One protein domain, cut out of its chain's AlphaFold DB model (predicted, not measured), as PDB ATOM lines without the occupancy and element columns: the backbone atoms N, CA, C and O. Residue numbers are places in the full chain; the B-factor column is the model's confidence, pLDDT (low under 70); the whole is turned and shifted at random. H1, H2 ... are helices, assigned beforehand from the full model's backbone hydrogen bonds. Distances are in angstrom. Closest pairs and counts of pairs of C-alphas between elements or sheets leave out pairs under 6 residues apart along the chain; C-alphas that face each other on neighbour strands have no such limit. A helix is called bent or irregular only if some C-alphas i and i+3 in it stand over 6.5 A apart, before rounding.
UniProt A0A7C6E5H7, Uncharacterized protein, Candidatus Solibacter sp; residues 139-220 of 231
ATOM      1  N   ALA A 139     152.049 223.797 130.933       54.03
ATOM      2  CA  ALA A 139     151.670 222.948 132.056       54.03
ATOM      3  C   ALA A 139     151.409 221.484 131.678       54.03
ATOM      4  O   ALA A 139     151.827 220.621 132.430       54.03
ATOM      5  N   GLU A 140     150.797 221.171 130.532       54.91
ATOM      6  CA  GLU A 140     150.471 219.777 130.178       54.91
ATOM      7  C   GLU A 140     151.666 218.976 129.652       54.91
ATOM      8  O   GLU A 140     151.848 217.813 130.010       54.91
ATOM      9  N   ARG A 141     152.506 219.592 128.809       58.72
ATOM     10  CA  ARG A 141     153.756 218.969 128.339       58.72
ATOM     11  C   ARG A 141     154.724 218.782 129.496       58.72
ATOM     12  O   ARG A 141     155.310 217.712 129.627       58.72
ATOM     13  N   LEU A 142     154.832 219.793 130.357       64.25
ATOM     14  CA  LEU A 142     155.570 219.670 131.602       64.25
ATOM     15  C   LEU A 142     154.938 218.603 132.484       64.25
ATOM     16  O   LEU A 142     155.668 217.747 132.940       64.25
ATOM     17  N   LEU A 143     153.620 218.562 132.676       66.25
ATOM     18  CA  LEU A 143     152.966 217.555 133.516       66.25
ATOM     19  C   LEU A 143     153.259 216.130 133.043       66.25
ATOM     20  O   LEU A 143     153.593 215.290 133.869       66.25
ATOM     21  N   ARG A 144     153.201 215.855 131.733       69.06
ATOM     22  CA  ARG A 144     153.563 214.538 131.182       69.06
ATOM     23  C   ARG A 144     155.042 214.213 131.385       69.06
ATOM     24  O   ARG A 144     155.367 213.103 131.797       69.06
ATOM     25  N   LEU A 145     155.924 215.182 131.158       72.06
ATOM     26  CA  LEU A 145     157.357 215.034 131.408       72.06
ATOM     27  C   LEU A 145     157.652 214.799 132.904       72.06
ATOM     28  O   LEU A 145     158.413 213.905 133.256       72.06
ATOM     29  N   TRP A 146     156.995 215.547 133.790       72.62
ATOM     30  CA  TRP A 146     157.080 215.423 135.246       72.62
ATOM     31  C   TRP A 146     156.526 214.098 135.731       72.62
ATOM     32  O   TRP A 146     157.119 213.486 136.612       72.62
ATOM     33  N   MET A 147     155.425 213.627 135.151       75.62
ATOM     34  CA  MET A 147     154.893 212.298 135.417       75.62
ATOM     35  C   MET A 147     155.917 211.235 135.016       75.62
ATOM     36  O   MET A 147     156.207 210.362 135.825       75.62
ATOM     37  N   GLY A 148     156.556 211.372 133.849       78.50
ATOM     38  CA  GLY A 148     157.664 210.510 133.430       78.50
ATOM     39  C   GLY A 148     158.819 210.494 134.435       78.50
ATOM     40  O   GLY A 148     159.223 209.428 134.890       78.50
ATOM     41  N   PHE A 149     159.297 211.667 134.864       79.62
ATOM     42  CA  PHE A 149     160.347 211.768 135.885       79.62
ATOM     43  C   PHE A 149     159.922 211.209 137.246       79.62
ATOM     44  O   PHE A 149     160.736 210.622 137.950       79.62
ATOM     45  N   THR A 150     158.656 211.372 137.623       80.94
ATOM     46  CA  THR A 150     158.115 210.870 138.895       80.94
ATOM     47  C   THR A 150     158.020 209.352 138.887       80.94
ATOM     48  O   THR A 150     158.429 208.717 139.855       80.94
ATOM     49  N   LEU A 151     157.544 208.769 137.785       83.06
ATOM     50  CA  LEU A 151     157.504 207.323 137.590       83.06
ATOM     51  C   LEU A 151     158.918 206.739 137.562       83.06
ATOM     52  O   LEU A 151     159.185 205.781 138.279       83.06
ATOM     53  N   ALA A 152     159.849 207.355 136.827       83.88
ATOM     54  CA  ALA A 152     161.249 206.936 136.809       83.88
ATOM     55  C   ALA A 152     161.879 206.989 138.211       83.88
ATOM     56  O   ALA A 152     162.511 206.029 138.646       83.88
ATOM     57  N   TYR A 153     161.657 208.073 138.955       84.94
ATOM     58  CA  TYR A 153     162.144 208.214 140.326       84.94
ATOM     59  C   TYR A 153     161.555 207.156 141.272       84.94
ATOM     60  O   TYR A 153     162.291 206.555 142.052       84.94
ATOM     61  N   ALA A 154     160.248 206.889 141.182       84.81
ATOM     62  CA  ALA A 154     159.588 205.857 141.977       84.81
ATOM     63  C   ALA A 154     160.141 204.457 141.664       84.81
ATOM     64  O   ALA A 154     160.466 203.719 142.589       84.81
ATOM     65  N   LEU A 155     160.332 204.128 140.383       86.56
ATOM     66  CA  LEU A 155     160.916 202.855 139.949       86.56
ATOM     67  C   LEU A 155     162.330 202.655 140.497       86.56
ATOM     68  O   LEU A 155     162.649 201.580 140.996       86.56
ATOM     69  N   VAL A 156     163.161 203.700 140.464       87.06
ATOM     70  CA  VAL A 156     164.516 203.651 141.027       87.06
ATOM     71  C   VAL A 156     164.470 203.485 142.549       87.06
ATOM     72  O   VAL A 156     165.229 202.693 143.099       87.06
ATOM     73  N   LEU A 157     163.564 204.170 143.253       87.25
ATOM     74  CA  LEU A 157     163.400 203.968 144.697       87.25
ATOM     75  C   LEU A 157     162.955 202.546 145.039       87.25
ATOM     76  O   LEU A 157     163.466 201.974 145.997       87.25
ATOM     77  N   TRP A 158     162.029 201.976 144.272       87.12
ATOM     78  CA  TRP A 158     161.563 200.605 144.465       87.12
ATOM     79  C   TRP A 158     162.658 199.584 144.194       87.12
ATOM     80  O   TRP A 158     162.839 198.672 144.996       87.12
ATOM     81  N   LEU A 159     163.455 199.799 143.146       86.88
ATOM     82  CA  LEU A 159     164.650 199.002 142.887       86.88
ATOM     83  C   LEU A 159     165.637 199.075 144.063       86.88
ATOM     84  O   LEU A 159     166.213 198.066 144.446       86.88
ATOM     85  N   GLY A 160     165.808 200.245 144.681       85.75
ATOM     86  CA  GLY A 160     166.681 200.413 145.845       85.75
ATOM     87  C   GLY A 160     166.172 199.770 147.135       85.75
ATOM     88  O   GLY A 160     166.963 199.583 148.056       85.75
ATOM     89  N   GLN A 161     164.869 199.480 147.233       84.44
ATOM     90  CA  GLN A 161     164.265 198.759 148.365       84.44
ATOM     91  C   GLN A 161     164.335 197.240 148.199       84.44
ATOM     92  O   GLN A 161     163.940 196.507 149.106       84.44
ATOM     93  N   ASP A 162     164.800 196.771 147.045       84.94
ATOM     94  CA  ASP A 162     164.960 195.357 146.772       84.94
ATOM     95  C   ASP A 162     165.965 194.701 147.727       84.94
ATOM     96  O   ASP A 162     166.950 195.313 148.149       84.94
ATOM     97  N   ALA A 163     165.742 193.426 148.043       80.94
ATOM     98  CA  ALA A 163     166.631 192.672 148.919       80.94
ATOM     99  C   ALA A 163     168.064 192.594 148.364       80.94
ATOM    100  O   ALA A 163     169.020 192.683 149.133       80.94
ATOM    101  N   GLU A 164     168.232 192.486 147.041       79.69
ATOM    102  CA  GLU A 164     169.555 192.466 146.409       79.69
ATOM    103  C   GLU A 164     170.224 193.849 146.439       79.69
ATOM    104  O   GLU A 164     171.437 193.943 146.638       79.69
ATOM    105  N   ALA A 165     169.448 194.935 146.345       80.94
ATOM    106  CA  ALA A 165     169.965 196.291 146.534       80.94
ATOM    107  C   ALA A 165     170.457 196.510 147.970       80.94
ATOM    108  O   ALA A 165     171.503 197.123 148.187       80.94
ATOM    109  N   GLU A 166     169.733 195.984 148.958       81.88
ATOM    110  CA  GLU A 166     170.105 196.105 150.367       81.88
ATOM    111  C   GLU A 166     171.412 195.344 150.666       81.88
ATOM    112  O   GLU A 166     172.227 195.829 151.455       81.88
ATOM    113  N   LYS A 167     171.697 194.227 149.970       82.81
ATOM    114  CA  LYS A 167     172.996 193.526 150.065       82.81
ATOM    115  C   LYS A 167     174.175 194.408 149.644       82.81
ATOM    116  O   LYS A 167     175.269 194.254 150.186       82.81
ATOM    117  N   LEU A 168     173.974 195.382 148.750       78.75
ATOM    118  CA  LEU A 168     175.031 196.315 148.327       78.75
ATOM    119  C   LEU A 168     175.530 197.203 149.472       78.75
ATOM    120  O   LEU A 168     176.666 197.681 149.422       78.75
ATOM    121  N   ARG A 169     174.732 197.385 150.534       81.75
ATOM    122  CA  ARG A 169     175.176 198.098 151.738       81.75
ATOM    123  C   ARG A 169     176.390 197.429 152.369       81.75
ATOM    124  O   ARG A 169     177.314 198.133 152.764       81.75
ATOM    125  N   ALA A 170     176.432 196.097 152.396       76.94
ATOM    126  CA  ALA A 170     177.545 195.353 152.984       76.94
ATOM    127  C   ALA A 170     178.877 195.615 152.260       76.94
ATOM    128  O   ALA A 170     179.933 195.585 152.883       76.94
ATOM    129  N   CYS A 171     178.833 195.911 150.956       70.62
ATOM    130  CA  CYS A 171     180.029 196.135 150.146       70.62
ATOM    131  C   CYS A 171     180.494 197.601 150.113       70.62
ATOM    132  O   CYS A 171     181.656 197.852 149.805       70.62
ATOM    133  N   GLY A 172     179.607 198.570 150.370       65.69
ATOM    134  CA  GLY A 172     179.887 199.984 150.078       65.69
ATOM    135  C   GLY A 172     179.484 200.990 151.153       65.69
ATOM    136  O   GLY A 172     179.861 202.160 151.061       65.69
ATOM    137  N   GLU A 173     178.735 200.585 152.180       81.25
ATOM    138  CA  GLU A 173     178.263 201.506 153.210       81.25
ATOM    139  C   GLU A 173     179.225 201.567 154.399       81.25
ATOM    140  O   GLU A 173     179.263 200.687 155.256       81.25
ATOM    141  N   ARG A 174     179.966 202.673 154.507       81.12
ATOM    142  CA  ARG A 174     180.643 203.031 155.758       81.12
ATOM    143  C   ARG A 174     179.646 203.694 156.700       81.12
ATOM    144  O   ARG A 174     179.084 204.735 156.364       81.12
ATOM    145  N   LEU A 175     179.437 203.102 157.875       83.00
ATOM    146  CA  LEU A 175     178.555 203.656 158.901       83.00
ATOM    147  C   LEU A 175     179.120 204.965 159.466       83.00
ATOM    148  O   LEU A 175     180.334 205.165 159.551       83.00
ATOM    149  N   ARG A 176     178.230 205.878 159.863       79.62
ATOM    150  CA  ARG A 176     178.631 207.123 160.533       79.62
ATOM    151  C   ARG A 176     179.181 206.825 161.923       79.62
ATOM    152  O   ARG A 176     178.745 205.892 162.578       79.62
ATOM    153  N   ALA A 177     180.055 207.697 162.416       82.38
ATOM    154  CA  ALA A 177     180.519 207.652 163.804       82.38
ATOM    155  C   ALA A 177     179.496 208.213 164.815       82.38
ATOM    156  O   ALA A 177     179.632 207.990 166.013       82.38
ATOM    157  N   ARG A 178     178.478 208.959 164.356       83.25
ATOM    158  CA  ARG A 178     177.351 209.449 165.171       83.25
ATOM    159  C   ARG A 178     176.042 209.366 164.378       83.25
ATOM    160  O   ARG A 178     176.065 209.634 163.170       83.25
ATOM    161  N   PRO A 179     174.907 209.050 165.023       80.00
ATOM    162  CA  PRO A 179     173.643 208.891 164.327       80.00
ATOM    163  C   PRO A 179     173.090 210.258 163.918       80.00
ATOM    164  O   PRO A 179     173.176 211.235 164.663       80.00
ATOM    165  N   ARG A 180     172.478 210.328 162.735       73.56
ATOM    166  CA  ARG A 180     171.729 211.504 162.271       73.56
ATOM    167  C   ARG A 180     170.301 211.072 161.959       73.56
ATOM    168  O   ARG A 180     170.099 210.103 161.232       73.56
ATOM    169  N   HIS A 181     169.328 211.791 162.523       77.00
ATOM    170  CA  HIS A 181     167.897 211.459 162.432       77.00
ATOM    171  C   HIS A 181     167.596 209.998 162.823       77.00
ATOM    172  O   HIS A 181     166.839 209.314 162.149       77.00
ATOM    173  N   GLY A 182     168.254 209.496 163.876       77.00
ATOM    174  CA  GLY A 182     168.067 208.124 164.365       77.00
ATOM    175  C   GLY A 182     168.748 207.029 163.533       77.00
ATOM    176  O   GLY A 182     168.626 205.861 163.878       77.00
ATOM    177  N   THR A 183     169.492 207.373 162.473       77.00
ATOM    178  CA  THR A 183     170.166 206.385 161.612       77.00
ATOM    179  C   THR A 183     171.687 206.564 161.601       77.00
ATOM    180  O   THR A 183     172.204 207.686 161.574       77.00
ATOM    181  N   TRP A 184     172.407 205.441 161.589       77.88
ATOM    182  CA  TRP A 184     173.865 205.370 161.390       77.88
ATOM    183  C   TRP A 184     174.248 205.175 159.918       77.88
ATOM    184  O   TRP A 184     175.418 205.289 159.549       77.88
ATOM    185  N   ARG A 185     173.240 204.898 159.084       81.62
ATOM    186  CA  ARG A 185     173.354 204.679 157.646       81.62
ATOM    187  C   ARG A 185     173.726 205.982 156.930       81.62
ATOM    188  O   ARG A 185     173.310 207.080 157.316       81.62
ATOM    189  N   VAL A 186     174.549 205.857 155.896       80.38
ATOM    190  CA  VAL A 186     175.024 206.958 155.046       80.38
ATOM    191  C   VAL A 186     174.350 206.915 153.687       80.38
ATOM    192  O   VAL A 186     173.977 207.971 153.171       80.38
ATOM    193  N   LEU A 187     174.188 205.723 153.115       82.75
ATOM    194  CA  LEU A 187     173.641 205.554 151.780       82.75
ATOM    195  C   LEU A 187     172.117 205.522 151.843       82.75
ATOM    196  O   LEU A 187     171.502 204.710 152.543       82.75
ATOM    197  N   SER A 188     171.503 206.426 151.086       84.62
ATOM    198  CA  SER A 188     170.061 206.400 150.875       84.62
ATOM    199  C   SER A 188     169.675 205.221 149.978       84.62
ATOM    200  O   SER A 188     170.490 204.725 149.202       84.62
ATOM    201  N   VAL A 189     168.411 204.807 150.050       84.94
ATOM    202  CA  VAL A 189     167.811 203.815 149.140       84.94
ATOM    203  C   VAL A 189     168.025 204.210 147.671       84.94
ATOM    204  O   VAL A 189     168.411 203.385 146.850       84.94
ATOM    205  N   LEU A 190     167.875 205.502 147.360       84.31
ATOM    206  CA  LEU A 190     168.148 206.054 146.032       84.31
ATOM    207  C   LEU A 190     169.615 205.861 145.621       84.31
ATOM    208  O   LEU A 190     169.898 205.475 144.492       84.31
ATOM    209  N   SER A 191     170.554 206.110 146.536       82.88
ATOM    210  CA  SER A 191     171.989 205.955 146.274       82.88
ATOM    211  C   SER A 191     172.361 204.504 145.970       82.88
ATOM    212  O   SER A 191     173.186 204.271 145.093       82.88
ATOM    213  N   LEU A 192     171.737 203.537 146.651       84.38
ATOM    214  CA  LEU A 192     171.945 202.113 146.373       84.38
ATOM    215  C   LEU A 192     171.412 201.718 145.002       84.38
ATOM    216  O   LEU A 192     172.122 201.065 144.246       84.38
ATOM    217  N   ALA A 193     170.202 202.164 144.659       86.19
ATOM    218  CA  ALA A 193     169.617 201.910 143.347       86.19
ATOM    219  C   ALA A 193     170.480 202.481 142.215       86.19
ATOM    220  O   ALA A 193     170.741 201.802 141.227       86.19
ATOM    221  N   LEU A 194     170.966 203.716 142.374       85.31
ATOM    222  CA  LEU A 194     171.848 204.353 141.397       85.31
ATOM    223  C   LEU A 194     173.195 203.634 141.294       85.31
ATOM    224  O   LEU A 194     173.681 203.430 140.188       85.31
ATOM    225  N   TYR A 195     173.777 203.211 142.419       82.44
ATOM    226  CA  TYR A 195     175.013 202.427 142.418       82.44
ATOM    227  C   TYR A 195     174.832 201.079 141.706       82.44
ATOM    228  O   TYR A 195     175.689 200.667 140.925       82.44
ATOM    229  N   TRP A 196     173.691 200.422 141.923       84.38
ATOM    230  CA  TRP A 196     173.351 199.170 141.255       84.38
ATOM    231  C   TRP A 196     173.190 199.354 139.740       84.38
ATOM    232  O   TRP A 196     173.757 198.588 138.966       84.38
ATOM    233  N   LEU A 197     172.477 200.399 139.314       83.56
ATOM    234  CA  LEU A 197     172.272 200.718 137.897       83.56
ATOM    235  C   LEU A 197     173.548 201.195 137.191       83.56
ATOM    236  O   LEU A 197     173.654 201.051 135.976       83.56
ATOM    237  N   TRP A 198     174.495 201.772 137.932       83.00
ATOM    238  CA  TRP A 198     175.748 202.293 137.387       83.00
ATOM    239  C   TRP A 198     176.808 201.207 137.159       83.00
ATOM    240  O   TRP A 198     177.629 201.341 136.256       83.00
ATOM    241  N   SER A 199     176.807 200.130 137.953       79.81
ATOM    242  CA  SER A 199     177.796 199.049 137.849       79.81
ATOM    243  C   SER A 199     177.448 198.074 136.707       79.81
ATOM    244  O   SER A 199     176.445 197.367 136.823       79.81
ATOM    245  N   PRO A 200     178.273 197.957 135.643       74.75
ATOM    246  CA  PRO A 200     177.954 197.139 134.465       74.75
ATOM    247  C   PRO A 200     177.712 195.659 134.792       74.75
ATOM    248  O   PRO A 200     176.780 195.047 134.279       74.75
ATOM    249  N   GLU A 201     178.504 195.103 135.710       73.31
ATOM    250  CA  GLU A 201     178.409 193.707 136.165       73.31
ATOM    251  C   GLU A 201     177.079 193.407 136.868       73.31
ATOM    252  O   GLU A 201     176.557 192.298 136.805       73.31
ATOM    253  N   ARG A 202     176.514 194.410 137.548       73.38
ATOM    254  CA  ARG A 202     175.306 194.263 138.368       73.38
ATOM    255  C   ARG A 202     174.052 194.746 137.645       73.38
ATOM    256  O   ARG A 202     172.943 194.384 138.041       73.38
ATOM    257  N   GLN A 203     174.222 195.508 136.568       78.62
ATOM    258  CA  GLN A 203     173.143 196.015 135.730       78.62
ATOM    259  C   GLN A 203     172.334 194.877 135.085       78.62
ATOM    260  O   GLN A 203     171.111 194.980 134.968       78.62
ATOM    261  N   ALA A 204     172.995 193.759 134.755       79.00
ATOM    262  CA  ALA A 204     172.363 192.548 134.227       79.00
ATOM    263  C   ALA A 204     171.325 191.934 135.188       79.00
ATOM    264  O   ALA A 204     170.354 191.332 134.738       79.00
ATOM    265  N   LEU A 205     171.492 192.136 136.500       78.94
ATOM    266  CA  LEU A 205     170.543 191.701 137.530       78.94
ATOM    267  C   LEU A 205     169.506 192.786 137.861       78.94
ATOM    268  O   LEU A 205     168.386 192.467 138.248       78.94
ATOM    269  N   ALA A 206     169.845 194.064 137.677       83.12
ATOM    270  CA  ALA A 206     168.948 195.182 137.967       83.12
ATOM    271  C   ALA A 206     167.800 195.309 136.949       83.12
ATOM    272  O   ALA A 206     166.656 195.557 137.335       83.12
ATOM    273  N   TRP A 207     168.079 195.131 135.651       84.12
ATOM    274  CA  TRP A 207     167.068 195.300 134.597       84.12
ATOM    275  C   TRP A 207     165.895 194.314 134.687       84.12
ATOM    276  O   TRP A 207     164.752 194.778 134.628       84.12
ATOM    277  N   PRO A 208     166.114 192.996 134.885       87.00
ATOM    278  CA  PRO A 208     165.017 192.043 135.061       87.00
ATOM    279  C   PRO A 208     164.142 192.373 136.272       87.00
ATOM    280  O   PRO A 208     162.920 192.296 136.182       87.00
ATOM    281  N   ARG A 209     164.746 192.818 137.382       86.62
ATOM    282  CA  ARG A 209     164.013 193.221 138.594       86.62
ATOM    283  C   ARG A 209     163.162 194.459 138.351       86.62
ATOM    284  O   ARG A 209     162.010 194.509 138.767       86.62
ATOM    285  N   LEU A 210     163.693 195.443 137.630       86.88
ATOM    286  CA  LEU A 210     162.942 196.645 137.271       86.88
ATOM    287  C   LEU A 210     161.768 196.316 136.331       86.88
ATOM    288  O   LEU A 210     160.669 196.839 136.520       86.88
ATOM    289  N   ALA A 211     161.969 195.407 135.372       87.19
ATOM    290  CA  ALA A 211     160.900 194.896 134.515       87.19
ATOM    291  C   ALA A 211     159.836 194.123 135.315       87.19
ATOM    292  O   ALA A 211     158.641 194.310 135.086       87.19
ATOM    293  N   GLU A 212     160.241 193.316 136.297       87.00
ATOM    294  CA  GLU A 212     159.332 192.601 137.199       87.00
ATOM    295  C   GLU A 212     158.471 193.574 138.018       87.00
ATOM    296  O   GLU A 212     157.251 193.412 138.088       87.00
ATOM    297  N   ILE A 213     159.069 194.639 138.569       86.38
ATOM    298  CA  ILE A 213     158.331 195.702 139.275       86.38
ATOM    299  C   ILE A 213     157.293 196.331 138.348       86.38
ATOM    300  O   ILE A 213     156.135 196.478 138.735       86.38
ATOM    301  N   LEU A 214     157.687 196.678 137.119       86.25
ATOM    302  CA  LEU A 214     156.781 197.267 136.133       86.25
ATOM    303  C   LEU A 214     155.613 196.339 135.802       86.25
ATOM    304  O   LEU A 214     154.464 196.781 135.833       86.25
ATOM    305  N   HIS A 215     155.884 195.061 135.537       87.19
ATOM    306  CA  HIS A 215     154.848 194.078 135.231       87.19
ATOM    307  C   HIS A 215     153.877 193.883 136.396       87.19
ATOM    308  O   HIS A 215     152.664 193.884 136.186       87.19
ATOM    309  N   ARG A 216     154.379 193.778 137.628       85.88
ATOM    310  CA  ARG A 216     153.534 193.624 138.819       85.88
ATOM    311  C   ARG A 216     152.678 194.854 139.085       85.88
ATOM    312  O   ARG A 216     151.496 194.715 139.393       85.88
ATOM    313  N   VAL A 217     153.242 196.053 138.937       85.00
ATOM    314  CA  VAL A 217     152.495 197.308 139.090       85.00
ATOM    315  C   VAL A 217     151.422 197.428 138.010       85.00
ATOM    316  O   VAL A 217     150.280 197.743 138.336       85.00
ATOM    317  N   ALA A 218     151.748 197.105 136.755       84.69
ATOM    318  CA  ALA A 218     150.783 197.090 135.656       84.69
ATOM    319  C   ALA A 218     149.656 196.062 135.877       84.69
ATOM    320  O   ALA A 218     148.516 196.314 135.500       84.69
ATOM    321  N   ALA A 219     149.957 194.939 136.537       86.38
ATOM    322  CA  ALA A 219     148.992 193.906 136.914       86.38
ATOM    323  C   ALA A 219     148.247 194.184 138.240       86.38
ATOM    324  O   ALA A 219     147.449 193.356 138.674       86.38
ATOM    325  N   GLY A 220     148.512 195.308 138.920       83.69
ATOM    326  CA  GLY A 220     147.886 195.648 140.206       83.69
ATOM    327  C   GLY A 220     148.369 194.819 141.407       83.69
ATOM    328  O   GLY A 220     147.743 194.837 142.463       83.69
TER     329      GLY A 220
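Overview. This is residues 139 to 220 of the 231 residues of an uncharacterized protein of Candidatus Solibacter sp (UniProt A0A7C6E5H7). Four helices make a loose, open arrangement in which the short helix H3 is the hub: the last turns of the long helix H1, the short helix H2 and the first half of the long helix H4 gather round it. Residues 139 to 152 of H1 stick out as a long arm, the last turn of H4 from residue 215 also stands free, and a long loop of residues 173 to 188 reaches away from the arm of H1. The printed part has 82 residues, with named helices in the order H1, H2, H3, H4 and no named strand; the class is all helix. The whole is loose, with a radius of gyration of the C-alphas of 15.1 A and spans of 46 by 31 by 25 A.

Along the chain. H1 is residues 139 to 160, 30.4 A from first to last C-alpha, beginning at C-alpha 139 at (151.670, 222.948, 132.056). H2 is residues 163 to 172, and H3 is residues 189 to 198, beginning at C-alpha 189 at (167.811, 203.815, 149.140). H4 is residues 200 to 218, 27.2 A long, ending at C-alpha 218 at (150.783, 197.090, 135.656). H4 is neither bent nor irregular, but only just: C-alphas 201 and 204 are 6.5 A apart.

Arrangement. H3, the hub, touches the three other helices. H1 touches it with residues 156 to 160 alone, about perpendicular at 89 degrees; the closest C-alphas, those of Gly 160 and Ala 193, are 4.1 A apart. H2 touches H3 about perpendicular at 83 degrees, closest at the C-alphas of Ala 165 and Leu 192, 6.2 A apart. H3 and H4 touch only at the corner by their link, closest at the C-alphas of Leu 197 and Gln 203, 5.3 A apart. H1 touches H4 with residues 155 to 159 alone, at a steep tilt of 63 degrees, opposite ways; the C-alphas of Leu 159 and Leu 210 come closest, at 6.3 A. H1 and H2 are close but not clearly touching, and H2 and H4 are near each other. In H1 and H3 every O i to N i+4 pair is within hydrogen-bond range; in H4 it is 11 of 15, and in H2 2 of 6, beside 7 of 7 O i to N i+3 pairs.

Size, cuts and confidence. The two C-alphas farthest apart, those of Glu 140 and Ala 177, are 46.7 A apart. The printed part has no cut. The links H1 to H2 and H3 to H4 are tight, and H2 to H3 is a long link of 16 residues. The mean pLDDT of the printed part is 80.3; residues 139 to 144 and residue 172 are under 70.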